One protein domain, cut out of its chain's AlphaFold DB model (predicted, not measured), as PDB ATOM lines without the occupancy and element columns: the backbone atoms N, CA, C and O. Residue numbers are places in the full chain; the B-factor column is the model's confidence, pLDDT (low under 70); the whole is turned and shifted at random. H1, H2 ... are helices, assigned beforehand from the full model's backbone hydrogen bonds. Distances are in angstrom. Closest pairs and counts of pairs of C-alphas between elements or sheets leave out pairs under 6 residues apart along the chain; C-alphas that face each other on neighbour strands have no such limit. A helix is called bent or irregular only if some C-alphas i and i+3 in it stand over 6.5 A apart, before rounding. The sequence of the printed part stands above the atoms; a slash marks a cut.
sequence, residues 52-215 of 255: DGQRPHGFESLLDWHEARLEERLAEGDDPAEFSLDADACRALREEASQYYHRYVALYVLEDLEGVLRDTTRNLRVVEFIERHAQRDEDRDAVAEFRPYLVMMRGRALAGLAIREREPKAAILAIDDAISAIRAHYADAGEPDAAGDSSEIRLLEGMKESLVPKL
ATOM      1  N   ASP A  52     -93.779 445.888  -4.052       97.19
ATOM      2  CA  ASP A  52     -94.188 445.516  -2.685       97.19
ATOM      3  C   ASP A  52     -95.682 445.772  -2.384       97.19
ATOM      4  O   ASP A  52     -96.139 445.541  -1.264       97.19
ATOM      5  N   GLY A  53     -96.445 446.264  -3.367       96.25
ATOM      6  CA  GLY A  53     -97.873 446.567  -3.258       96.25
ATOM      7  C   GLY A  53     -98.222 447.791  -2.410       96.25
ATOM      8  O   GLY A  53     -99.408 448.075  -2.215       96.25
ATOM      9  N   GLN A  54     -97.230 448.528  -1.902       97.06
ATOM     10  CA  GLN A  54     -97.469 449.734  -1.116       97.06
ATOM     11  C   GLN A  54     -97.845 450.926  -2.004       97.06
ATOM     12  O   GLN A  54     -97.590 450.943  -3.205       97.06
ATOM     13  N   ARG A  55     -98.455 451.945  -1.387       97.25
ATOM     14  CA  ARG A  55     -98.812 453.216  -2.036       97.25
ATOM     15  C   ARG A  55     -98.268 454.398  -1.232       97.25
ATOM     16  O   ARG A  55     -99.007 454.973  -0.422       97.25
ATOM     17  N   PRO A  56     -96.968 454.716  -1.355       96.25
ATOM     18  CA  PRO A  56     -96.340 455.764  -0.558       96.25
ATOM     19  C   PRO A  56     -97.010 457.113  -0.833       96.25
ATOM     20  O   PRO A  56     -97.205 457.501  -1.981       96.25
ATOM     21  N   HIS A  57     -97.417 457.816   0.227       96.62
ATOM     22  CA  HIS A  57     -98.138 459.094   0.128       96.62
ATOM     23  C   HIS A  57     -99.415 459.050  -0.746       96.62
ATOM     24  O   HIS A  57     -99.880 460.086  -1.211       96.62
ATOM     25  N   GLY A  58    -100.000 457.865  -0.970       97.00
ATOM     26  CA  GLY A  58    -101.157 457.663  -1.855       97.00
ATOM     27  C   GLY A  58    -100.815 457.497  -3.345       97.00
ATOM     28  O   GLY A  58    -101.686 457.102  -4.130       97.00
ATOM     29  N   PHE A  59     -99.558 457.715  -3.729       97.81
ATOM     30  CA  PHE A  59     -99.054 457.526  -5.088       97.81
ATOM     31  C   PHE A  59     -98.733 456.056  -5.363       97.81
ATOM     32  O   PHE A  59     -98.716 455.230  -4.449       97.81
ATOM     33  N   GLU A  60     -98.550 455.710  -6.638       96.38
ATOM     34  CA  GLU A  60     -98.143 454.358  -7.024       96.38
ATOM     35  C   GLU A  60     -96.703 454.080  -6.580       96.38
ATOM     36  O   GLU A  60     -96.472 453.093  -5.888       96.38
ATOM     37  N   SER A  61     -95.761 454.974  -6.889       97.88
ATOM     38  CA  SER A  61     -94.353 454.861  -6.493       97.88
ATOM     39  C   SER A  61     -93.850 456.096  -5.731       97.88
ATOM     40  O   SER A  61     -94.481 457.157  -5.752       97.88
ATOM     41  N   LEU A  62     -92.701 455.984  -5.044       97.88
ATOM     42  CA  LEU A  62     -92.050 457.152  -4.421       97.88
ATOM     43  C   LEU A  62     -91.584 458.148  -5.483       97.88
ATOM     44  O   LEU A  62     -91.642 459.352  -5.242       97.88
ATOM     45  N   LEU A  63     -91.150 457.657  -6.648       98.38
ATOM     46  CA  LEU A  63     -90.812 458.517  -7.783       98.38
ATOM     47  C   LEU A  63     -92.014 459.375  -8.197       98.38
ATOM     48  O   LEU A  63     -91.864 460.589  -8.264       98.38
ATOM     49  N   ASP A  64     -93.195 458.773  -8.385       98.19
ATOM     50  CA  ASP A  64     -94.388 459.522  -8.814       98.19
ATOM     51  C   ASP A  64     -94.775 460.596  -7.786       98.19
ATOM     52  O   ASP A  64     -95.176 461.698  -8.150       98.19
ATOM     53  N   TRP A  65     -94.623 460.304  -6.489       98.31
ATOM     54  CA  TRP A  65     -94.829 461.299  -5.435       98.31
ATOM     55  C   TRP A  65     -93.828 462.462  -5.532       98.31
ATOM     56  O   TRP A  65     -94.212 463.627  -5.408       98.31
ATOM     57  N   HIS A  66     -92.545 462.167  -5.750       98.00
ATOM     58  CA  HIS A  66     -91.513 463.193  -5.867       98.00
ATOM     59  C   HIS A  66     -91.657 464.049  -7.131       98.00
ATOM     60  O   HIS A  66     -91.453 465.260  -7.056       98.00
ATOM     61  N   GLU A  67     -92.019 463.447  -8.263       97.25
ATOM     62  CA  GLU A  67     -92.299 464.171  -9.506       97.25
ATOM     63  C   GLU A  67     -93.531 465.066  -9.350       97.25
ATOM     64  O   GLU A  67     -93.460 466.245  -9.686       97.25
ATOM     65  N   ALA A  68     -94.611 464.571  -8.736       97.00
ATOM     66  CA  ALA A  68     -95.790 465.388  -8.445       97.00
ATOM     67  C   ALA A  68     -95.459 466.577  -7.527       97.00
ATOM     68  O   ALA A  68     -95.929 467.690  -7.749       97.00
ATOM     69  N   ARG A  69     -94.599 466.370  -6.520       95.56
ATOM     70  CA  ARG A  69     -94.114 467.452  -5.647       95.56
ATOM     71  C   ARG A  69     -93.282 468.485  -6.413       95.56
ATOM     72  O   ARG A  69     -93.343 469.670  -6.090       95.56
ATOM     73  N   LEU A  70     -92.471 468.055  -7.379       95.62
ATOM     74  CA  LEU A  70     -91.729 468.971  -8.244       95.62
ATOM     75  C   LEU A  70     -92.696 469.775  -9.125       95.62
ATOM     76  O   LEU A  70     -92.583 470.996  -9.178       95.62
ATOM     77  N   GLU A  71     -93.665 469.119  -9.763       95.12
ATOM     78  CA  GLU A  71     -94.679 469.779 -10.596       95.12
ATOM     79  C   GLU A  71     -95.497 470.820  -9.821       95.12
ATOM     80  O   GLU A  71     -95.722 471.918 -10.330       95.12
ATOM     81  N   GLU A  72     -95.897 470.514  -8.583       94.00
ATOM     82  CA  GLU A  72     -96.627 471.444  -7.713       94.00
ATOM     83  C   GLU A  72     -95.817 472.721  -7.445       94.00
ATOM     84  O   GLU A  72     -96.321 473.823  -7.659       94.00
ATOM     85  N   ARG A  73     -94.532 472.593  -7.095       92.25
ATOM     86  CA  ARG A  73     -93.646 473.753  -6.894       92.25
ATOM     87  C   ARG A  73     -93.479 474.600  -8.150       92.25
ATOM     88  O   ARG A  73     -93.541 475.825  -8.091       92.25
ATOM     89  N   LEU A  74     -93.315 473.954  -9.303       91.69
ATOM     90  CA  LEU A  74     -93.218 474.658 -10.583       91.69
ATOM     91  C   LEU A  74     -94.505 475.427 -10.907       91.69
ATOM     92  O   LEU A  74     -94.443 476.524 -11.463       91.69
ATOM     93  N   ALA A  75     -95.669 474.882 -10.547       92.69
ATOM     94  CA  ALA A  75     -96.955 475.555 -10.715       92.69
ATOM     95  C   ALA A  75     -97.131 476.754  -9.764       92.69
ATOM     96  O   ALA A  75     -97.796 477.727 -10.125       92.69
ATOM     97  N   GLU A  76     -96.513 476.711  -8.581       92.06
ATOM     98  CA  GLU A  76     -96.464 477.822  -7.619       92.06
ATOM     99  C   GLU A  76     -95.471 478.930  -8.026       92.06
ATOM    100  O   GLU A  76     -95.513 480.033  -7.476       92.06
ATOM    101  N   GLY A  77     -94.658 478.684  -9.059       88.50
ATOM    102  CA  GLY A  77     -93.693 479.636  -9.606       88.50
ATOM    103  C   GLY A  77     -92.309 479.560  -8.965       88.50
ATOM    104  O   GLY A  77     -91.503 480.465  -9.192       88.50
ATOM    105  N   ASP A  78     -92.033 478.505  -8.194       87.81
ATOM    106  CA  ASP A  78     -90.709 478.245  -7.636       87.81
ATOM    107  C   ASP A  78     -89.703 477.941  -8.756       87.81
ATOM    108  O   ASP A  78     -90.036 477.351  -9.791       87.81
ATOM    109  N   ASP A  79     -88.441 478.311  -8.537       84.75
ATOM    110  CA  ASP A  79     -87.363 477.936  -9.447       84.75
ATOM    111  C   ASP A  79     -87.126 476.410  -9.361       84.75
ATOM    112  O   ASP A  79     -86.872 475.893  -8.266       84.75
ATOM    113  N   PRO A  80     -87.161 475.661 -10.488       77.56
ATOM    114  CA  PRO A  80     -86.809 474.242 -10.509       77.56
ATOM    115  C   PRO A  80     -85.475 473.918  -9.821       77.56
ATOM    116  O   PRO A  80     -85.319 472.820  -9.282       77.56
ATOM    117  N   ALA A  81     -84.515 474.851  -9.831       80.25
ATOM    118  CA  ALA A  81     -83.210 474.690  -9.197       80.25
ATOM    119  C   ALA A  81     -83.272 474.633  -7.658       80.25
ATOM    120  O   ALA A  81     -82.336 474.142  -7.026       80.25
ATOM    121  N   GLU A  82     -84.361 475.097  -7.041       87.25
ATOM    122  CA  GLU A  82     -84.567 475.035  -5.588       87.25
ATOM    123  C   GLU A  82     -85.131 473.683  -5.124       87.25
ATOM    124  O   GLU A  82     -85.099 473.354  -3.929       87.25
ATOM    125  N   PHE A  83     -85.638 472.858  -6.047       93.44
ATOM    126  CA  PHE A  83     -86.031 471.495  -5.720       93.44
ATOM    127  C   PHE A  83     -84.796 470.615  -5.552       93.44
ATOM    128  O   PHE A  83     -83.977 470.465  -6.459       93.44
ATOM    129  N   SER A  84     -84.694 469.980  -4.385       95.56
ATOM    130  CA  SER A  84     -83.589 469.087  -4.086       95.56
ATOM    131  C   SER A  84     -84.016 467.882  -3.251       95.56
ATOM    132  O   SER A  84     -84.969 467.943  -2.467       95.56
ATOM    133  N   LEU A  85     -83.297 466.780  -3.448       97.62
ATOM    134  CA  LEU A  85     -83.436 465.530  -2.714       97.62
ATOM    135  C   LEU A  85     -82.306 465.415  -1.700       97.62
ATOM    136  O   LEU A  85     -81.125 465.492  -2.054       97.62
ATOM    137  N   ASP A  86     -82.684 465.220  -0.441       97.75
ATOM    138  CA  ASP A  86     -81.738 464.860   0.604       97.75
ATOM    139  C   ASP A  86     -81.299 463.389   0.477       97.75
ATOM    140  O   ASP A  86     -81.807 462.611  -0.336       97.75
ATOM    141  N   ALA A  87     -80.329 463.003   1.304       97.62
ATOM    142  CA  ALA A  87     -79.757 461.660   1.276       97.62
ATOM    143  C   ALA A  87     -80.780 460.557   1.617       97.62
ATOM    144  O   ALA A  87     -80.664 459.436   1.117       97.62
ATOM    145  N   ASP A  88     -81.779 460.847   2.457       98.12
ATOM    146  CA  ASP A  88     -82.796 459.867   2.847       98.12
ATOM    147  C   ASP A  88     -83.796 459.629   1.706       98.12
ATOM    148  O   ASP A  88     -84.140 458.476   1.432       98.12
ATOM    149  N   ALA A  89     -84.199 460.683   0.990       98.06
ATOM    150  CA  ALA A  89     -85.024 460.589  -0.211       98.06
ATOM    151  C   ALA A  89     -84.303 459.827  -1.334       98.06
ATOM    152  O   ALA A  89     -84.869 458.901  -1.921       98.06
ATOM    153  N   CYS A  90     -83.030 460.149  -1.586       98.38
ATOM    154  CA  CYS A  90     -82.200 459.424  -2.550       98.38
ATOM    155  C   CYS A  90     -82.068 457.937  -2.180       98.38
ATOM    156  O   CYS A  90     -82.231 457.068  -3.040       98.38
ATOM    157  N   ARG A  91     -81.839 457.619  -0.896       98.00
ATOM    158  CA  ARG A  91     -81.802 456.231  -0.411       98.00
ATOM    159  C   ARG A  91     -83.130 455.514  -0.656       98.00
ATOM    160  O   ARG A  91     -83.116 454.425  -1.222       98.00
ATOM    161  N   ALA A  92     -84.255 456.119  -0.284       98.38
ATOM    162  CA  ALA A  92     -85.575 455.507  -0.428       98.38
ATOM    163  C   ALA A  92     -85.942 455.235  -1.901       98.38
ATOM    164  O   ALA A  92     -86.489 454.180  -2.227       98.38
ATOM    165  N   LEU A  93     -85.584 456.149  -2.811       98.50
ATOM    166  CA  LEU A  93     -85.753 455.956  -4.254       98.50
ATOM    167  C   LEU A  93     -84.895 454.800  -4.791       98.50
ATOM    168  O   LEU A  93     -85.382 454.011  -5.605       98.50
ATOM    169  N   ARG A  94     -83.646 454.658  -4.324       97.50
ATOM    170  CA  ARG A  94     -82.773 453.526  -4.691       97.50
ATOM    171  C   ARG A  94     -83.292 452.198  -4.143       97.50
ATOM    172  O   ARG A  94     -83.291 451.202  -4.863       97.50
ATOM    173  N   GLU A  95     -83.767 452.179  -2.901       97.75
ATOM    174  CA  GLU A  95     -84.390 450.996  -2.299       97.75
ATOM    175  C   GLU A  95     -85.616 450.554  -3.104       97.75
ATOM    176  O   GLU A  95     -85.733 449.377  -3.442       97.75
ATOM    177  N   GLU A  96     -86.486 451.486  -3.500       98.44
ATOM    178  CA  GLU A  96     -87.605 451.183  -4.393       98.44
ATOM    179  C   GLU A  96     -87.120 450.695  -5.765       98.44
ATOM    180  O   GLU A  96     -87.600 449.673  -6.252       98.44
ATOM    181  N   ALA A  97     -86.140 451.365  -6.382       97.75
ATOM    182  CA  ALA A  97     -85.573 450.946  -7.664       97.75
ATOM    183  C   ALA A  97     -85.004 449.514  -7.621       97.75
ATOM    184  O   ALA A  97     -85.134 448.787  -8.608       97.75
ATOM    185  N   SER A  98     -84.459 449.073  -6.479       95.88
ATOM    186  CA  SER A  98     -84.015 447.684  -6.273       95.88
ATOM    187  C   SER A  98     -85.165 446.667  -6.333       95.88
ATOM    188  O   SER A  98     -85.004 445.562  -6.854       95.88
ATOM    189  N   GLN A  99     -86.366 447.048  -5.890       97.38
ATOM    190  CA  GLN A  99     -87.539 446.182  -5.993       97.38
ATOM    191  C   GLN A  99     -87.962 446.003  -7.456       97.38
ATOM    192  O   GLN A  99     -88.230 444.884  -7.898       97.38
ATOM    193  N   TYR A 100     -87.970 447.097  -8.228       98.31
ATOM    194  CA  TYR A 100     -88.216 447.053  -9.673       98.31
ATOM    195  C   TYR A 100     -87.113 446.274 -10.403       98.31
ATOM    196  O   TYR A 100     -87.426 445.540 -11.334       98.31
ATOM    197  N   TYR A 101     -85.857 446.351  -9.945       95.62
ATOM    198  CA  TYR A 101     -84.756 445.512 -10.435       95.62
ATOM    199  C   TYR A 101     -85.067 444.025 -10.305       95.62
ATOM    200  O   TYR A 101     -85.040 443.298 -11.299       95.62
ATOM    201  N   HIS A 102     -85.439 443.572  -9.107       92.38
ATOM    202  CA  HIS A 102     -85.815 442.174  -8.909       92.38
ATOM    203  C   HIS A 102     -86.979 441.769  -9.818       92.38
ATOM    204  O   HIS A 102     -86.950 440.680 -10.397       92.38
ATOM    205  N   ARG A 103     -87.967 442.656  -9.994       97.81
ATOM    206  CA  ARG A 103     -89.123 442.377 -10.843       97.81
ATOM    207  C   ARG A 103     -88.762 442.286 -12.321       97.81
ATOM    208  O   ARG A 103     -89.113 441.288 -12.937       97.81
ATOM    209  N   TYR A 104     -88.035 443.240 -12.899       96.25
ATOM    210  CA  TYR A 104     -87.728 443.179 -14.330       96.25
ATOM    211  C   TYR A 104     -86.756 442.057 -14.682       96.25
ATOM    212  O   TYR A 104     -86.847 441.497 -15.770       96.25
ATOM    213  N   VAL A 105     -85.842 441.675 -13.784       90.62
ATOM    214  CA  VAL A 105     -84.994 440.497 -14.022       90.62
ATOM    215  C   VAL A 105     -85.860 439.234 -14.040       90.62
ATOM    216  O   VAL A 105     -85.690 438.379 -14.909       90.62
ATOM    217  N   ALA A 106     -86.831 439.138 -13.131       90.00
ATOM    218  CA  ALA A 106     -87.782 438.036 -13.099       90.00
ATOM    219  C   ALA A 106     -88.694 438.002 -14.337       90.00
ATOM    220  O   ALA A 106     -88.862 436.949 -14.947       90.00
ATOM    221  N   LEU A 107     -89.220 439.153 -14.755       93.62
ATOM    222  CA  LEU A 107     -90.025 439.307 -15.970       93.62
ATOM    223  C   LEU A 107     -89.236 438.931 -17.226       93.62
ATOM    224  O   LEU A 107     -89.774 438.274 -18.111       93.62
ATOM    225  N   TYR A 108     -87.942 439.262 -17.274       90.69
ATOM    226  CA  TYR A 108     -87.075 438.862 -18.377       90.69
ATOM    227  C   TYR A 108     -86.951 437.335 -18.491       90.69
ATOM    228  O   TYR A 108     -86.998 436.803 -19.596       90.69
ATOM    229  N   VAL A 109     -86.846 436.619 -17.362       86.44
ATOM    230  CA  VAL A 109     -86.849 435.141 -17.333       86.44
ATOM    231  C   VAL A 109     -88.206 434.561 -17.738       86.44
ATOM    232  O   VAL A 109     -88.254 433.506 -18.363       86.44
ATOM    233  N   LEU A 110     -89.300 435.247 -17.407       86.12
ATOM    234  CA  LEU A 110     -90.663 434.868 -17.797       86.12
ATOM    235  C   LEU A 110     -91.020 435.265 -19.243       86.12
ATOM    236  O   LEU A 110     -92.151 435.036 -19.660       86.12
ATOM    237  N   GLU A 111     -90.084 435.863 -19.987       90.69
ATOM    238  CA  GLU A 111     -90.282 436.407 -21.339       90.69
ATOM    239  C   GLU A 111     -91.369 437.500 -21.439       90.69
ATOM    240  O   GLU A 111     -91.837 437.832 -22.532       90.69
ATOM    241  N   ASP A 112     -91.728 438.137 -20.319       95.25
ATOM    242  CA  ASP A 112     -92.597 439.317 -20.297       95.25
ATOM    243  C   ASP A 112     -91.773 440.584 -20.568       95.25
ATOM    244  O   ASP A 112     -91.362 441.329 -19.673       95.25
ATOM    245  N   LEU A 113     -91.496 440.813 -21.849       95.19
ATOM    246  CA  LEU A 113     -90.671 441.931 -22.302       95.19
ATOM    247  C   LEU A 113     -91.357 443.298 -22.145       95.19
ATOM    248  O   LEU A 113     -90.667 444.310 -22.015       95.19
ATOM    249  N   GLU A 114     -92.690 443.346 -22.133       98.06
ATOM    250  CA  GLU A 114     -93.460 444.574 -21.893       98.06
ATOM    251  C   GLU A 114     -93.278 445.041 -20.448       98.06
ATOM    252  O   GLU A 114     -92.969 446.211 -20.202       98.06
ATOM    253  N   GLY A 115     -93.369 444.111 -19.496       97.81
ATOM    254  CA  GLY A 115     -93.070 444.370 -18.096       97.81
ATOM    255  C   GLY A 115     -91.612 444.794 -17.872       97.81
ATOM    256  O   GLY A 115     -91.360 445.744 -17.125       97.81
ATOM    257  N   VAL A 116     -90.646 444.164 -18.561       97.31
ATOM    258  CA  VAL A 116     -89.230 444.588 -18.515       97.31
ATOM    259  C   VAL A 116     -89.077 446.022 -19.012       97.31
ATOM    260  O   VAL A 116     -88.403 446.833 -18.372       97.31
ATOM    261  N   LEU A 117     -89.703 446.360 -20.140       98.25
ATOM    262  CA  LEU A 117     -89.643 447.701 -20.713       98.25
ATOM    263  C   LEU A 117     -90.239 448.744 -19.762       98.25
ATOM    264  O   LEU A 117     -89.626 449.794 -19.552       98.25
ATOM    265  N   ARG A 118     -91.395 448.452 -19.159       98.38
ATOM    266  CA  ARG A 118     -92.051 449.319 -18.172       98.38
ATOM    267  C   ARG A 118     -91.125 449.619 -16.994       98.38
ATOM    268  O   ARG A 118     -90.860 450.782 -16.691       98.38
ATOM    269  N   ASP A 119     -90.604 448.578 -16.359       98.62
ATOM    270  CA  ASP A 119     -89.831 448.703 -15.124       98.62
ATOM    271  C   ASP A 119     -88.436 449.312 -15.365       98.62
ATOM    272  O   ASP A 119     -87.990 450.159 -14.591       98.62
ATOM    273  N   THR A 120     -87.761 448.956 -16.465       98.31
ATOM    274  CA  THR A 120     -86.470 449.569 -16.836       98.31
ATOM    275  C   THR A 120     -86.624 451.037 -17.224       98.31
ATOM    276  O   THR A 120     -85.809 451.860 -16.815       98.31
ATOM    277  N   THR A 121     -87.690 451.400 -17.947       98.00
ATOM    278  CA  THR A 121     -87.995 452.805 -18.278       98.00
ATOM    279  C   THR A 121     -88.258 453.616 -17.012       98.00
ATOM    280  O   THR A 121     -87.731 454.718 -16.858       98.00
ATOM    281  N   ARG A 122     -89.012 453.057 -16.063       97.94
ATOM    282  CA  ARG A 122     -89.237 453.674 -14.755       97.94
ATOM    283  C   ARG A 122     -87.933 453.850 -13.970       97.94
ATOM    284  O   ARG A 122     -87.711 454.913 -13.402       97.94
ATOM    285  N   ASN A 123     -87.059 452.845 -13.934       98.31
ATOM    286  CA  ASN A 123     -85.791 452.960 -13.211       98.31
ATOM    287  C   ASN A 123     -84.817 453.946 -13.874       98.31
ATOM    288  O   ASN A 123     -84.113 454.647 -13.157       98.31
ATOM    289  N   LEU A 124     -84.819 454.079 -15.204       98.25
ATOM    290  CA  LEU A 124     -84.071 455.146 -15.881       98.25
ATOM    291  C   LEU A 124     -84.568 456.541 -15.473       98.25
ATOM    292  O   LEU A 124     -83.745 457.422 -15.237       98.25
ATOM    293  N   ARG A 125     -85.885 456.726 -15.291       98.19
ATOM    294  CA  ARG A 125     -86.438 457.975 -14.733       98.19
ATOM    295  C   ARG A 125     -85.939 458.242 -13.313       98.19
ATOM    296  O   ARG A 125     -85.614 459.381 -13.015       98.19
ATOM    297  N   VAL A 126     -85.809 457.219 -12.458       98.38
ATOM    298  CA  VAL A 126     -85.207 457.393 -11.117       98.38
ATOM    299  C   VAL A 126     -83.766 457.880 -11.210       98.38
ATOM    300  O   VAL A 126     -83.403 458.809 -10.492       98.38
ATOM    301  N   VAL A 127     -82.958 457.272 -12.084       97.44
ATOM    302  CA  VAL A 127     -81.563 457.689 -12.292       97.44
ATOM    303  C   VAL A 127     -81.516 459.157 -12.723       97.44
ATOM    304  O   VAL A 127     -80.858 459.957 -12.066       97.44
ATOM    305  N   GLU A 128     -82.281 459.538 -13.750       96.81
ATOM    306  CA  GLU A 128     -82.351 460.928 -14.227       96.81
ATOM    307  C   GLU A 128     -82.832 461.905 -13.149       96.81
ATOM    308  O   GLU A 128     -82.328 463.023 -13.045       96.81
ATOM    309  N   PHE A 129     -83.810 461.498 -12.342       97.69
ATOM    310  CA  PHE A 129     -84.377 462.339 -11.298       97.69
ATOM    311  C   PHE A 129     -83.368 462.593 -10.168       97.69
ATOM    312  O   PHE A 129     -83.202 463.732  -9.728       97.69
ATOM    313  N   ILE A 130     -82.637 461.559  -9.738       97.94
ATOM    314  CA  ILE A 130     -81.582 461.685  -8.723       97.94
ATOM    315  C   ILE A 130     -80.395 462.490  -9.270       97.94
ATOM    316  O   ILE A 130     -79.947 463.415  -8.598       97.94
ATOM    317  N   GLU A 131     -79.928 462.218 -10.492       95.44
ATOM    318  CA  GLU A 131     -78.830 462.970 -11.126       95.44
ATOM    319  C   GLU A 131     -79.108 464.480 -11.180       95.44
ATOM    320  O   GLU A 131     -78.206 465.289 -10.955       95.44
ATOM    321  N   ARG A 132     -80.359 464.876 -11.456       95.06
ATOM    322  CA  ARG A 132     -80.754 466.290 -11.546       95.06
ATOM    323  C   ARG A 132     -80.932 466.953 -10.183       95.06
ATOM    324  O   ARG A 132     -80.544 468.109 -10.027       95.06
ATOM    325  N   HIS A 133     -81.524 466.249  -9.219       96.81
ATOM    326  CA  HIS A 133     -82.059 466.877  -8.007       96.81
ATOM    327  C   HIS A 133     -81.349 466.483  -6.707       96.81
ATOM    328  O   HIS A 133     -81.613 467.096  -5.674       96.81
ATOM    329  N   ALA A 134     -80.447 465.500  -6.696       97.50
ATOM    330  CA  ALA A 134     -79.724 465.138  -5.476       97.50
ATOM    331  C   ALA A 134     -78.812 466.274  -4.990       97.50
ATOM    332  O   ALA A 134     -78.090 466.890  -5.778       97.50
ATOM    333  N   GLN A 135     -78.812 466.522  -3.678       97.19
ATOM    334  CA  GLN A 135     -77.952 467.532  -3.044       97.19
ATOM    335  C   GLN A 135     -76.471 467.138  -3.011       97.19
ATOM    336  O   GLN A 135     -75.611 468.010  -2.924       97.19
ATOM    337  N   ARG A 136     -76.178 465.834  -3.015       97.12
ATOM    338  CA  ARG A 136     -74.830 465.281  -2.855       97.12
ATOM    339  C   ARG A 136     -74.396 464.604  -4.143       97.12
ATOM    340  O   ARG A 136     -75.149 463.795  -4.680       97.12
ATOM    341  N   ASP A 137     -73.164 464.864  -4.565       95.25
ATOM    342  CA  ASP A 137     -72.572 464.202  -5.733       95.25
ATOM    343  C   ASP A 137     -72.492 462.681  -5.534       95.25
ATOM    344  O   ASP A 137     -72.853 461.930  -6.427       95.25
ATOM    345  N   GLU A 138     -72.204 462.220  -4.313       95.75
ATOM    346  CA  GLU A 138     -72.181 460.791  -3.959       95.75
ATOM    347  C   GLU A 138     -73.499 460.058  -4.276       95.75
ATOM    348  O   GLU A 138     -73.489 458.886  -4.650       95.75
ATOM    349  N   ASP A 139     -74.651 460.726  -4.128       96.88
ATOM    350  CA  ASP A 139     -75.951 460.136  -4.461       96.88
ATOM    351  C   ASP A 139     -76.182 460.076  -5.980       96.88
ATOM    352  O   ASP A 139     -76.862 459.158  -6.445       96.88
ATOM    353  N   ARG A 140     -75.611 461.026  -6.737       95.94
ATOM    354  CA  ARG A 140     -75.632 461.056  -8.210       95.94
ATOM    355  C   ARG A 140     -74.724 459.964  -8.774       95.94
ATOM    356  O   ARG A 140     -75.163 459.173  -9.606       95.94
ATOM    357  N   ASP A 141     -73.512 459.854  -8.244       93.06
ATOM    358  CA  ASP A 141     -72.533 458.840  -8.636       93.06
ATOM    359  C   ASP A 141     -73.069 457.427  -8.373       93.06
ATOM    360  O   ASP A 141     -72.980 456.547  -9.229       93.06
ATOM    361  N   ALA A 142     -73.729 457.228  -7.225       90.94
ATOM    362  CA  ALA A 142     -74.318 455.944  -6.859       90.94
ATOM    363  C   ALA A 142     -75.388 455.450  -7.846       90.94
ATOM    364  O   ALA A 142     -75.623 454.248  -7.913       90.94
ATOM    365  N   VAL A 143     -76.080 456.331  -8.577       92.31
ATOM    366  CA  VAL A 143     -77.069 455.911  -9.590       92.31
ATOM    367  C   VAL A 143     -76.487 455.842 -10.997       92.31
ATOM    368  O   VAL A 143     -76.961 455.035 -11.800       92.31
ATOM    369  N   ALA A 144     -75.451 456.637 -11.277       90.81
ATOM    370  CA  ALA A 144     -74.764 456.672 -12.560       90.81
ATOM    371  C   ALA A 144     -74.196 455.290 -12.934       90.81
ATOM    372  O   ALA A 144     -74.413 454.832 -14.056       90.81
ATOM    373  N   GLU A 145     -73.594 454.573 -11.976       88.00
ATOM    374  CA  GLU A 145     -73.008 453.235 -12.183       88.00
ATOM    375  C   GLU A 145     -74.010 452.205 -12.746       88.00
ATOM    376  O   GLU A 145     -73.649 451.322 -13.523       88.00
ATOM    377  N   PHE A 146     -75.300 452.324 -12.413       89.19
ATOM    378  CA  PHE A 146     -76.329 451.374 -12.853       89.19
ATOM    379  C   PHE A 146     -76.922 451.695 -14.231       89.19
ATOM    380  O   PHE A 146     -77.607 450.849 -14.825       89.19
ATOM    381  N   ARG A 147     -76.693 452.907 -14.754       94.06
ATOM    382  CA  ARG A 147     -77.303 453.384 -16.004       94.06
ATOM    383  C   ARG A 147     -76.958 452.488 -17.204       94.06
ATOM    384  O   ARG A 147     -77.905 452.116 -17.906       94.06
ATOM    385  N   PRO A 148     -75.696 452.061 -17.439       94.75
ATOM    386  CA  PRO A 148     -75.367 451.166 -18.551       94.75
ATOM    387  C   PRO A 148     -76.175 449.868 -18.547       94.75
ATOM    388  O   PRO A 148     -76.754 449.478 -19.566       94.75
ATOM    389  N   TYR A 149     -76.283 449.230 -17.381       94.19
ATOM    390  CA  TYR A 149     -77.010 447.975 -17.220       94.19
ATOM    391  C   TYR A 149     -78.513 448.141 -17.489       94.19
ATOM    392  O   TYR A 149     -79.123 447.321 -18.183       94.19
ATOM    393  N   LEU A 150     -79.122 449.222 -16.989       95.81
ATOM    394  CA  LEU A 150     -80.534 449.540 -17.237       95.81
ATOM    395  C   LEU A 150     -80.816 449.781 -18.723       95.81
ATOM    396  O   LEU A 150     -81.779 449.228 -19.265       95.81
ATOM    397  N   VAL A 151     -79.966 450.568 -19.390       97.81
ATOM    398  CA  VAL A 151     -80.068 450.830 -20.832       97.81
ATOM    399  C   VAL A 151     -79.946 449.529 -21.624       97.81
ATOM    400  O   VAL A 151     -80.754 449.283 -22.521       97.81
ATOM    401  N   MET A 152     -79.009 448.655 -21.255       97.12
ATOM    402  CA  MET A 152     -78.849 447.352 -21.895       97.12
ATOM    403  C   MET A 152     -80.078 446.458 -21.714       97.12
ATOM    404  O   MET A 152     -80.563 445.890 -22.693       97.12
ATOM    405  N   MET A 153     -80.631 446.348 -20.500       95.00
ATOM    406  CA  MET A 153     -81.835 445.537 -20.269       95.00
ATOM    407  C   MET A 153     -83.033 446.067 -21.062       95.00
ATOM    408  O   MET A 153     -83.754 445.284 -21.684       95.00
ATOM    409  N   ARG A 154     -83.206 447.392 -21.108       98.19
ATOM    410  CA  ARG A 154     -84.249 448.045 -21.906       98.19
ATOM    411  C   ARG A 154     -84.072 447.791 -23.405       98.19
ATOM    412  O   ARG A 154     -85.038 447.435 -24.076       98.19
ATOM    413  N   GLY A 155     -82.847 447.918 -23.922       97.31
ATOM    414  CA  GLY A 155     -82.512 447.633 -25.320       97.31
ATOM    415  C   GLY A 155     -82.809 446.184 -25.709       97.31
ATOM    416  O   GLY A 155     -83.432 445.936 -26.741       97.31
ATOM    417  N   ARG A 156     -82.465 445.221 -24.843       95.31
ATOM    418  CA  ARG A 156     -82.801 443.798 -25.040       95.31
ATOM    419  C   ARG A 156     -84.308 443.559 -25.094       95.31
ATOM    420  O   ARG A 156     -84.757 442.787 -25.938       95.31
ATOM    421  N   ALA A 157     -85.077 444.204 -24.216       96.44
ATOM    422  CA  ALA A 157     -86.533 444.080 -24.206       96.44
ATOM    423  C   ALA A 157     -87.160 444.646 -25.489       96.44
ATOM    424  O   ALA A 157     -87.934 443.952 -26.143       96.44
ATOM    425  N   LEU A 158     -86.759 445.855 -25.900       98.06
ATOM    426  CA  LEU A 158     -87.213 446.475 -27.152       98.06
ATOM    427  C   LEU A 158     -86.873 445.613 -28.372       98.06
ATOM    428  O   LEU A 158     -87.730 445.368 -29.221       98.06
ATOM    429  N   ALA A 159     -85.644 445.104 -28.437       95.31
ATOM    430  CA  ALA A 159     -85.222 444.241 -29.527       95.31
ATOM    431  C   ALA A 159     -86.000 442.918 -29.550       95.31
ATOM    432  O   ALA A 159     -86.430 442.478 -30.615       95.31
ATOM    433  N   GLY A 160     -86.232 442.302 -28.388       93.56
ATOM    434  CA  GLY A 160     -87.042 441.090 -28.272       93.56
ATOM    435  C   GLY A 160     -88.499 441.297 -28.704       93.56
ATOM    436  O   GLY A 160     -89.035 440.465 -29.437       93.56
ATOM    437  N   LEU A 161     -89.111 442.429 -28.340       94.31
ATOM    438  CA  LEU A 161     -90.455 442.798 -28.795       94.31
ATOM    439  C   LEU A 161     -90.501 442.964 -30.316       94.31
ATOM    440  O   LEU A 161     -91.347 442.364 -30.972       94.31
ATOM    441  N   ALA A 162     -89.547 443.688 -30.903       94.19
ATOM    442  CA  ALA A 162     -89.491 443.867 -32.353       94.19
ATOM    443  C   ALA A 162     -89.272 442.539 -33.104       94.19
ATOM    444  O   ALA A 162     -89.843 442.316 -34.171       94.19
ATOM    445  N   ILE A 163     -88.499 441.605 -32.536       91.12
ATOM    446  CA  ILE A 163     -88.353 440.248 -33.087       91.12
ATOM    447  C   ILE A 163     -89.690 439.498 -33.065       91.12
ATOM    448  O   ILE A 163     -90.015 438.825 -34.047       91.12
ATOM    449  N   ARG A 164     -90.469 439.617 -31.981       90.75
ATOM    450  CA  ARG A 164     -91.803 439.002 -31.858       90.75
ATOM    451  C   ARG A 164     -92.755 439.510 -32.944       90.75
ATOM    452  O   ARG A 164     -93.451 438.703 -33.558       90.75
ATOM    453  N   GLU A 165     -92.676 440.800 -33.263       92.56
ATOM    454  CA  GLU A 165     -93.431 441.449 -34.348       92.56
ATOM    455  C   GLU A 165     -92.834 441.223 -35.754       92.56
ATOM    456  O   GLU A 165     -93.357 441.713 -36.751       92.56
ATOM    457  N   ARG A 166     -91.765 440.420 -35.872       89.25
ATOM    458  CA  ARG A 166     -91.055 440.120 -37.133       89.25
ATOM    459  C   ARG A 166     -90.435 441.355 -37.798       89.25
ATOM    460  O   ARG A 166     -90.303 441.406 -39.022       89.25
ATOM    461  N   GLU A 167     -89.966 442.301 -36.990       91.81
ATOM    462  CA  GLU A 167     -89.302 443.535 -37.414       91.81
ATOM    463  C   GLU A 167     -87.797 443.533 -37.056       91.81
ATOM    464  O   GLU A 167     -87.342 444.283 -36.188       91.81
ATOM    465  N   PRO A 168     -86.953 442.726 -37.729       89.81
ATOM    466  CA  PRO A 168     -85.535 442.595 -37.369       89.81
ATOM    467  C   PRO A 168     -84.731 443.895 -37.544       89.81
ATOM    468  O   PRO A 168     -83.733 444.095 -36.858       89.81
ATOM    469  N   LYS A 169     -85.167 444.805 -38.428       90.88
ATOM    470  CA  LYS A 169     -84.553 446.137 -38.568       90.88
ATOM    471  C   LYS A 169     -84.805 447.010 -37.338       90.88
ATOM    472  O   LYS A 169     -83.875 447.655 -36.870       90.88
ATOM    473  N   ALA A 170     -86.030 446.995 -36.811       93.44
ATOM    474  CA  ALA A 170     -86.369 447.711 -35.585       93.44
ATOM    475  C   ALA A 170     -85.635 447.109 -34.376       93.44
ATOM    476  O   ALA A 170     -85.149 447.850 -33.526       93.44
ATOM    477  N   ALA A 171     -85.450 445.783 -34.350       93.88
ATOM    478  CA  ALA A 171     -84.654 445.127 -33.315       93.88
ATOM    479  C   ALA A 171     -83.190 445.593 -33.305       93.88
ATOM    480  O   ALA A 171     -82.642 445.886 -32.246       93.88
ATOM    481  N   ILE A 172     -82.560 445.690 -34.481       94.56
ATOM    482  CA  ILE A 172     -81.178 446.173 -34.602       94.56
ATOM    483  C   ILE A 172     -81.078 447.655 -34.244       94.56
ATOM    484  O   ILE A 172     -80.156 448.023 -33.524       94.56
ATOM    485  N   LEU A 173     -82.036 448.480 -34.677       96.12
ATOM    486  CA  LEU A 173     -82.082 449.895 -34.305       96.12
ATOM    487  C   LEU A 173     -82.160 450.069 -32.781       96.12
ATOM    488  O   LEU A 173     -81.369 450.813 -32.217       96.12
ATOM    489  N   ALA A 174     -83.030 449.316 -32.103       96.69
ATOM    490  CA  ALA A 174     -83.143 449.364 -30.646       96.69
ATOM    491  C   ALA A 174     -81.837 448.972 -29.929       96.69
ATOM    492  O   ALA A 174     -81.508 449.533 -28.881       96.69
ATOM    493  N   ILE A 175     -81.085 448.016 -30.485       97.06
ATOM    494  CA  ILE A 175     -79.767 447.632 -29.968       97.06
ATOM    495  C   ILE A 175     -78.745 448.752 -30.197       97.06
ATOM    496  O   ILE A 175     -77.997 449.088 -29.280       97.06
ATOM    497  N   ASP A 176     -78.721 449.342 -31.391       97.69
ATOM    498  CA  ASP A 176     -77.791 450.418 -31.744       97.69
ATOM    499  C   ASP A 176     -78.029 451.686 -30.916       97.69
ATOM    500  O   ASP A 176     -77.068 452.308 -30.451       97.69
ATOM    501  N   ASP A 177     -79.291 452.026 -30.657       98.00
ATOM    502  CA  ASP A 177     -79.670 453.129 -29.774       98.00
ATOM    503  C   ASP A 177     -79.200 452.868 -28.336       98.00
ATOM    504  O   ASP A 177     -78.640 453.756 -27.690       98.00
ATOM    505  N   ALA A 178     -79.355 451.634 -27.838       97.81
ATOM    506  CA  ALA A 178     -78.884 451.252 -26.508       97.81
ATOM    507  C   ALA A 178     -77.349 451.310 -26.398       97.81
ATOM    508  O   ALA A 178     -76.831 451.879 -25.439       97.81
ATOM    509  N   ILE A 179     -76.615 450.790 -27.389       97.56
ATOM    510  CA  ILE A 179     -75.145 450.886 -27.438       97.56
ATOM    511  C   ILE A 179     -74.708 452.354 -27.457       97.56
ATOM    512  O   ILE A 179     -73.804 452.741 -26.717       97.56
ATOM    513  N   SER A 180     -75.358 453.181 -28.277       97.50
ATOM    514  CA  SER A 180     -75.043 454.609 -28.391       97.50
ATOM    515  C   SER A 180     -75.272 455.346 -27.071       97.50
ATOM    516  O   SER A 180     -74.417 456.124 -26.654       97.50
ATOM    517  N   ALA A 181     -76.371 455.053 -26.373       96.88
ATOM    518  CA  ALA A 181     -76.664 455.630 -25.065       96.88
ATOM    519  C   ALA A 181     -75.652 455.203 -23.984       96.88
ATOM    520  O   ALA A 181     -75.257 456.029 -23.163       96.88
ATOM    521  N   ILE A 182     -75.180 453.951 -23.998       96.38
ATOM    522  CA  ILE A 182     -74.130 453.493 -23.069       96.38
ATOM    523  C   ILE A 182     -72.797 454.193 -23.366       96.38
ATOM    524  O   ILE A 182     -72.122 454.651 -22.448       96.38
ATOM    525  N   ARG A 183     -72.422 454.333 -24.644       95.69
ATOM    526  CA  ARG A 183     -71.204 455.065 -25.040       95.69
ATOM    527  C   ARG A 183     -71.258 456.535 -24.623       95.69
ATOM    528  O   ARG A 183     -70.257 457.054 -24.141       95.69
ATOM    529  N   ALA A 184     -72.413 457.182 -24.788       94.75
ATOM    530  CA  ALA A 184     -72.621 458.561 -24.351       94.75
ATOM    531  C   ALA A 184     -72.433 458.705 -22.835       94.75
ATOM    532  O   ALA A 184     -71.706 459.589 -22.403       94.75
ATOM    533  N   HIS A 185     -72.979 457.777 -22.040       93.19
ATOM    534  CA  HIS A 185     -72.794 457.780 -20.589       93.19
ATOM    535  C   HIS A 185     -71.313 457.761 -20.168       93.19
ATOM    536  O   HIS A 185     -70.903 458.578 -19.348       93.19
ATOM    537  N   TYR A 186     -70.492 456.883 -20.756       92.94
ATOM    538  CA  TYR A 186     -69.052 456.847 -20.462       92.94
ATOM    539  C   TYR A 186     -68.311 458.104 -20.935       92.94
ATOM    540  O   TYR A 186     -67.391 458.571 -20.266       92.94
ATOM    541  N   ALA A 187     -68.709 458.675 -22.076       92.50
ATOM    542  CA  ALA A 187     -68.136 459.926 -22.564       92.50
ATOM    543  C   ALA A 187     -68.453 461.104 -21.626       92.50
ATOM    544  O   ALA A 187     -67.554 461.884 -21.310       92.50
ATOM    545  N   ASP A 188     -69.694 461.193 -21.140       90.25
ATOM    546  CA  ASP A 188     -70.142 462.222 -20.196       90.25
ATOM    547  C   ASP A 188     -69.452 462.083 -18.828       90.25
ATOM    548  O   ASP A 188     -69.149 463.087 -18.184       90.25
ATOM    549  N   ALA A 189     -69.127 460.852 -18.417       87.50
ATOM    550  CA  ALA A 189     -68.330 460.564 -17.222       87.50
ATOM    551  C   ALA A 189     -66.826 460.880 -17.386       87.50
ATOM    552  O   ALA A 189     -66.067 460.788 -16.423       87.50
ATOM    553  N   GLY A 190     -66.371 461.263 -18.587       88.81
ATOM    554  CA  GLY A 190     -64.961 461.545 -18.872       88.81
ATOM    555  C   GLY A 190     -64.093 460.299 -19.082       88.81
ATOM    556  O   GLY A 190     -62.870 460.417 -19.140       88.81
ATOM    557  N   GLU A 191     -64.705 459.124 -19.247       89.44
ATOM    558  CA  GLU A 191     -64.035 457.828 -19.403       89.44
ATOM    559  C   GLU A 191     -64.442 457.122 -20.716       89.44
ATOM    560  O   GLU A 191     -64.899 455.978 -20.695       89.44
ATOM    561  N   PRO A 192     -64.283 457.752 -21.898       85.25
ATOM    562  CA  PRO A 192     -64.758 457.179 -23.163       85.25
ATOM    563  C   PRO A 192     -64.125 455.818 -23.493       85.25
ATOM    564  O   PRO A 192     -64.767 454.982 -24.128       85.25
ATOM    565  N   ASP A 193     -62.893 455.572 -23.038       84.94
ATOM    566  CA  ASP A 193     -62.187 454.304 -23.248       84.94
ATOM    567  C   ASP A 193     -62.837 453.137 -22.479       84.94
ATOM    568  O   ASP A 193     -62.812 452.000 -22.955       84.94
ATOM    569  N   ALA A 194     -63.506 453.406 -21.347       85.88
ATOM    570  CA  ALA A 194     -64.198 452.387 -20.552       85.88
ATOM    571  C   ALA A 194     -65.370 451.741 -21.313       85.88
ATOM    572  O   ALA A 194     -65.731 450.589 -21.056       85.88
ATOM    573  N   ALA A 195     -65.919 452.432 -22.319       82.19
ATOM    574  CA  ALA A 195     -66.951 451.873 -23.187       82.19
ATOM    575  C   ALA A 195     -66.463 450.643 -23.978       82.19
ATOM    576  O   ALA A 195     -67.271 449.775 -24.302       82.19
ATOM    577  N   GLY A 196     -65.161 450.543 -24.276       79.75
ATOM    578  CA  GLY A 196     -64.582 449.385 -24.968       79.75
ATOM    579  C   GLY A 196     -64.608 448.098 -24.134       79.75
ATOM    580  O   GLY A 196     -64.749 447.008 -24.687       79.75
ATOM    581  N   ASP A 197     -64.544 448.226 -22.806       86.25
ATOM    582  CA  ASP A 197     -64.532 447.098 -21.869       86.25
ATOM    583  C   ASP A 197     -65.926 446.759 -21.306       86.25
ATOM    584  O   ASP A 197     -66.102 445.719 -20.651       86.25
ATOM    585  N   SER A 198     -66.942 447.577 -21.603       91.25
ATOM    586  CA  SER A 198     -68.316 447.390 -21.126       91.25
ATOM    587  C   SER A 198     -68.859 446.003 -21.487       91.25
ATOM    588  O   SER A 198     -68.844 445.548 -22.638       91.25
ATOM    589  N   SER A 199     -69.346 445.292 -20.469       90.62
ATOM    590  CA  SER A 199     -69.969 443.978 -20.646       90.62
ATOM    591  C   SER A 199     -71.331 444.090 -21.336       90.62
ATOM    592  O   SER A 199     -71.712 443.229 -22.130       90.62
ATOM    593  N   GLU A 200     -72.020 445.202 -21.089       94.00
ATOM    594  CA  GLU A 200     -73.320 445.577 -21.617       94.00
ATOM    595  C   GLU A 200     -73.254 445.786 -23.130       94.00
ATOM    596  O   GLU A 200     -74.056 445.206 -23.865       94.00
ATOM    597  N   ILE A 201     -72.265 446.558 -23.602       95.44
ATOM    598  CA  ILE A 201     -72.036 446.779 -25.035       95.44
ATOM    599  C   ILE A 201     -71.708 445.453 -25.724       95.44
ATOM    600  O   ILE A 201     -72.354 445.121 -26.714       95.44
ATOM    601  N   ARG A 202     -70.792 444.648 -25.167       95.62
ATOM    602  CA  ARG A 202     -70.426 443.342 -25.749       95.62
ATOM    603  C   ARG A 202     -71.618 442.392 -25.872       95.62
ATOM    604  O   ARG A 202     -71.745 441.683 -26.869       95.62
ATOM    605  N   LEU A 203     -72.508 442.374 -24.878       92.62
ATOM    606  CA  LEU A 203     -73.718 441.550 -24.913       92.62
ATOM    607  C   LEU A 203     -74.680 442.021 -26.014       92.62
ATOM    608  O   LEU A 203     -75.199 441.200 -26.774       92.62
ATOM    609  N   LEU A 204     -74.892 443.334 -26.129       95.56
ATOM    610  CA  LEU A 204     -75.724 443.938 -27.171       95.56
ATOM    611  C   LEU A 204     -75.151 443.701 -28.578       95.56
ATOM    612  O   LEU A 204     -75.897 443.322 -29.481       95.56
ATOM    613  N   GLU A 205     -73.840 443.847 -28.761       95.19
ATOM    614  CA  GLU A 205     -73.148 443.564 -30.024       95.19
ATOM    615  C   GLU A 205     -73.306 442.093 -30.427       95.19
ATOM    616  O   GLU A 205     -73.733 441.811 -31.549       95.19
ATOM    617  N   GLY A 206     -73.103 441.152 -29.499       92.62
ATOM    618  CA  GLY A 206     -73.342 439.729 -29.760       92.62
ATOM    619  C   GLY A 206     -74.803 439.422 -30.121       92.62
ATOM    620  O   GLY A 206     -75.084 438.617 -31.015       92.62
ATOM    621  N   MET A 207     -75.762 440.103 -29.483       92.06
ATOM    622  CA  MET A 207     -77.175 439.994 -29.856       92.06
ATOM    623  C   MET A 207     -77.414 440.522 -31.275       92.06
ATOM    624  O   MET A 207     -78.065 439.839 -32.068       92.06
ATOM    625  N   LYS A 208     -76.854 441.684 -31.631       91.81
ATOM    626  CA  LYS A 208     -76.952 442.265 -32.976       91.81
ATOM    627  C   LYS A 208     -76.386 441.324 -34.037       91.81
ATOM    628  O   LYS A 208     -77.071 441.054 -35.022       91.81
ATOM    629  N   GLU A 209     -75.195 440.771 -33.822       91.25
ATOM    630  CA  GLU A 209     -74.557 439.815 -34.738       91.25
ATOM    631  C   GLU A 209     -75.441 438.594 -35.017       91.25
ATOM    632  O   GLU A 209     -75.536 438.146 -36.157       91.25
ATOM    633  N   SER A 210     -76.170 438.099 -34.012       87.75
ATOM    634  CA  SER A 210     -77.110 436.982 -34.187       87.75
ATOM    635  C   SER A 210     -78.359 437.329 -35.020       87.75
ATOM    636  O   SER A 210     -79.038 436.434 -35.540       87.75
ATOM    637  N   LEU A 211     -78.684 438.622 -35.150       83.75
ATOM    638  CA  LEU A 211     -79.853 439.130 -35.875       83.75
ATOM    639  C   LEU A 211     -79.532 439.545 -37.310       83.75
ATOM    640  O   LEU A 211     -80.411 439.440 -38.165       83.75
ATOM    641  N   VAL A 212     -78.292 439.955 -37.601       79.38
ATOM    642  CA  VAL A 212     -77.871 440.365 -38.954       79.38
ATOM    643  C   VAL A 212     -78.191 439.302 -40.021       79.38
ATOM    644  O   VAL A 212     -78.780 439.671 -41.036       79.38
ATOM    645  N   PRO A 213     -77.932 437.991 -39.819       78.69
ATOM    646  CA  PRO A 213     -78.271 436.964 -40.809       78.69
ATOM    647  C   PRO A 213     -79.776 436.796 -41.064       78.69
ATOM    648  O   PRO A 213     -80.167 436.203 -42.065       78.69
ATOM    649  N   LYS A 214     -80.630 437.279 -40.151       70.44
ATOM    650  CA  LYS A 214     -82.095 437.192 -40.251       70.44
ATOM    651  C   LYS A 214     -82.703 438.395 -40.969       70.44
ATOM    652  O   LYS A 214     -83.913 438.417 -41.197       70.44
ATOM    653  N   LEU A 215     -81.896 439.404 -41.302       64.31
ATOM    654  CA  LEU A 215     -82.362 440.526 -42.095       64.31
ATOM    655  C   LEU A 215     -82.639 440.066 -43.531       64.31
ATOM    656  O   LEU A 215     -81.769 439.451 -44.151       64.31
TER     657      LEU A 215
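What this domain is: This is residues 52 to 215 of the 255 residues of the protein "UVR domain-containing protein" of Planctomycetes bacterium (UniProt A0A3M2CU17). Four long helices run back and forth in two helical hairpins, H2 with H3 and H5 with H6, joined side by side where H3 packs on H5; H8 packs on H5 and H6 to make a three-helix bundle at that end. At the other end, H1 meets residues 92 to 96 of H2 with its residues 62 to 63 alone and slants away from there, and short H4 packs on the H2 and H3 hairpin. The printed part has 164 residues with eight named helices, H1 to H8 in order, and no named strand; its class is all helix. It is compact, with a radius of gyration of the C-alphas of 17.5 A and spans of 55 by 38 by 27 A.

Where its parts are: H1, residues 62 to 76, begins with C-alpha 62 at (-92.050, 457.152, -4.421) and is 21.4 A long. H2, residues 87 to 109, is the longest helix by residues, at 33.2 A. H3, residues 113 to 133, is 30.0 A long, and H4, residues 137 to 144, is 10.4 A. H5, residues 147 to 164, is 25.9 A long, and H6, residues 168 to 188, is 30.3 A. H7 takes residues 192 to 196, 8.0 A. H8, residues 199 to 214, is 24.0 A long and ends with C-alpha 214 at (-82.095, 437.192, -40.251). H8 is irregular, but only just: C-alphas 210 and 213 are 6.7 A apart.

How they stand to each other: H5, H6 and H8 form a bundle, helices side by side, up and down, each running against the one before. The hairpin H5 and H6 touch at a shallow tilt of 7 degrees, closest at the C-alphas of Ala 159 and Ala 171, 3.9 A. H8 touches H6, closest at Ile 201 and Ile 179, C-alphas 5.7 A apart. With residues 200 to 204 alone H8 touches residues 148 to 156 of H5. H7 touches H6, closest at the C-alphas of Pro 192 and Tyr 186, 5.1 A. H3 touches H5, opposite ways at a shallow tilt of 27 degrees; the closest C-alphas, of Leu 113 and Ala 157, are 5.0 A apart. H2 and H3, a hairpin, touch at 18 degrees, a shallow tilt, closest at the C-alphas of Tyr 104 and Val 116, 4.7 A. H4 forms a hairpin with H3 and only just touches H2, with 3 pairs of C-alphas within 8 A. H1 touches H2 with residues 62 to 63 alone, at a steep tilt of 50 degrees; the C-alphas of Leu 62 and Leu 93 are closest, 6.4 A. H1 and H8 are apart. Every O i to N i+4 pair is within hydrogen-bond range in H1, H2, H3, H5 and H6; H4 has 3 of 4, H8 10 of 12, and H7 0 of 1, with 2 of 2 O i to N i+3 pairs.

The domain as a whole: The two C-alphas farthest apart, of Glu 76 and Pro 213, are 55.7 A apart. The printed part has no cut and no long link; the link from H1 to H2, 10 residues, is short. The mean pLDDT of the printed part is 93.7, and residue 215 is under 70.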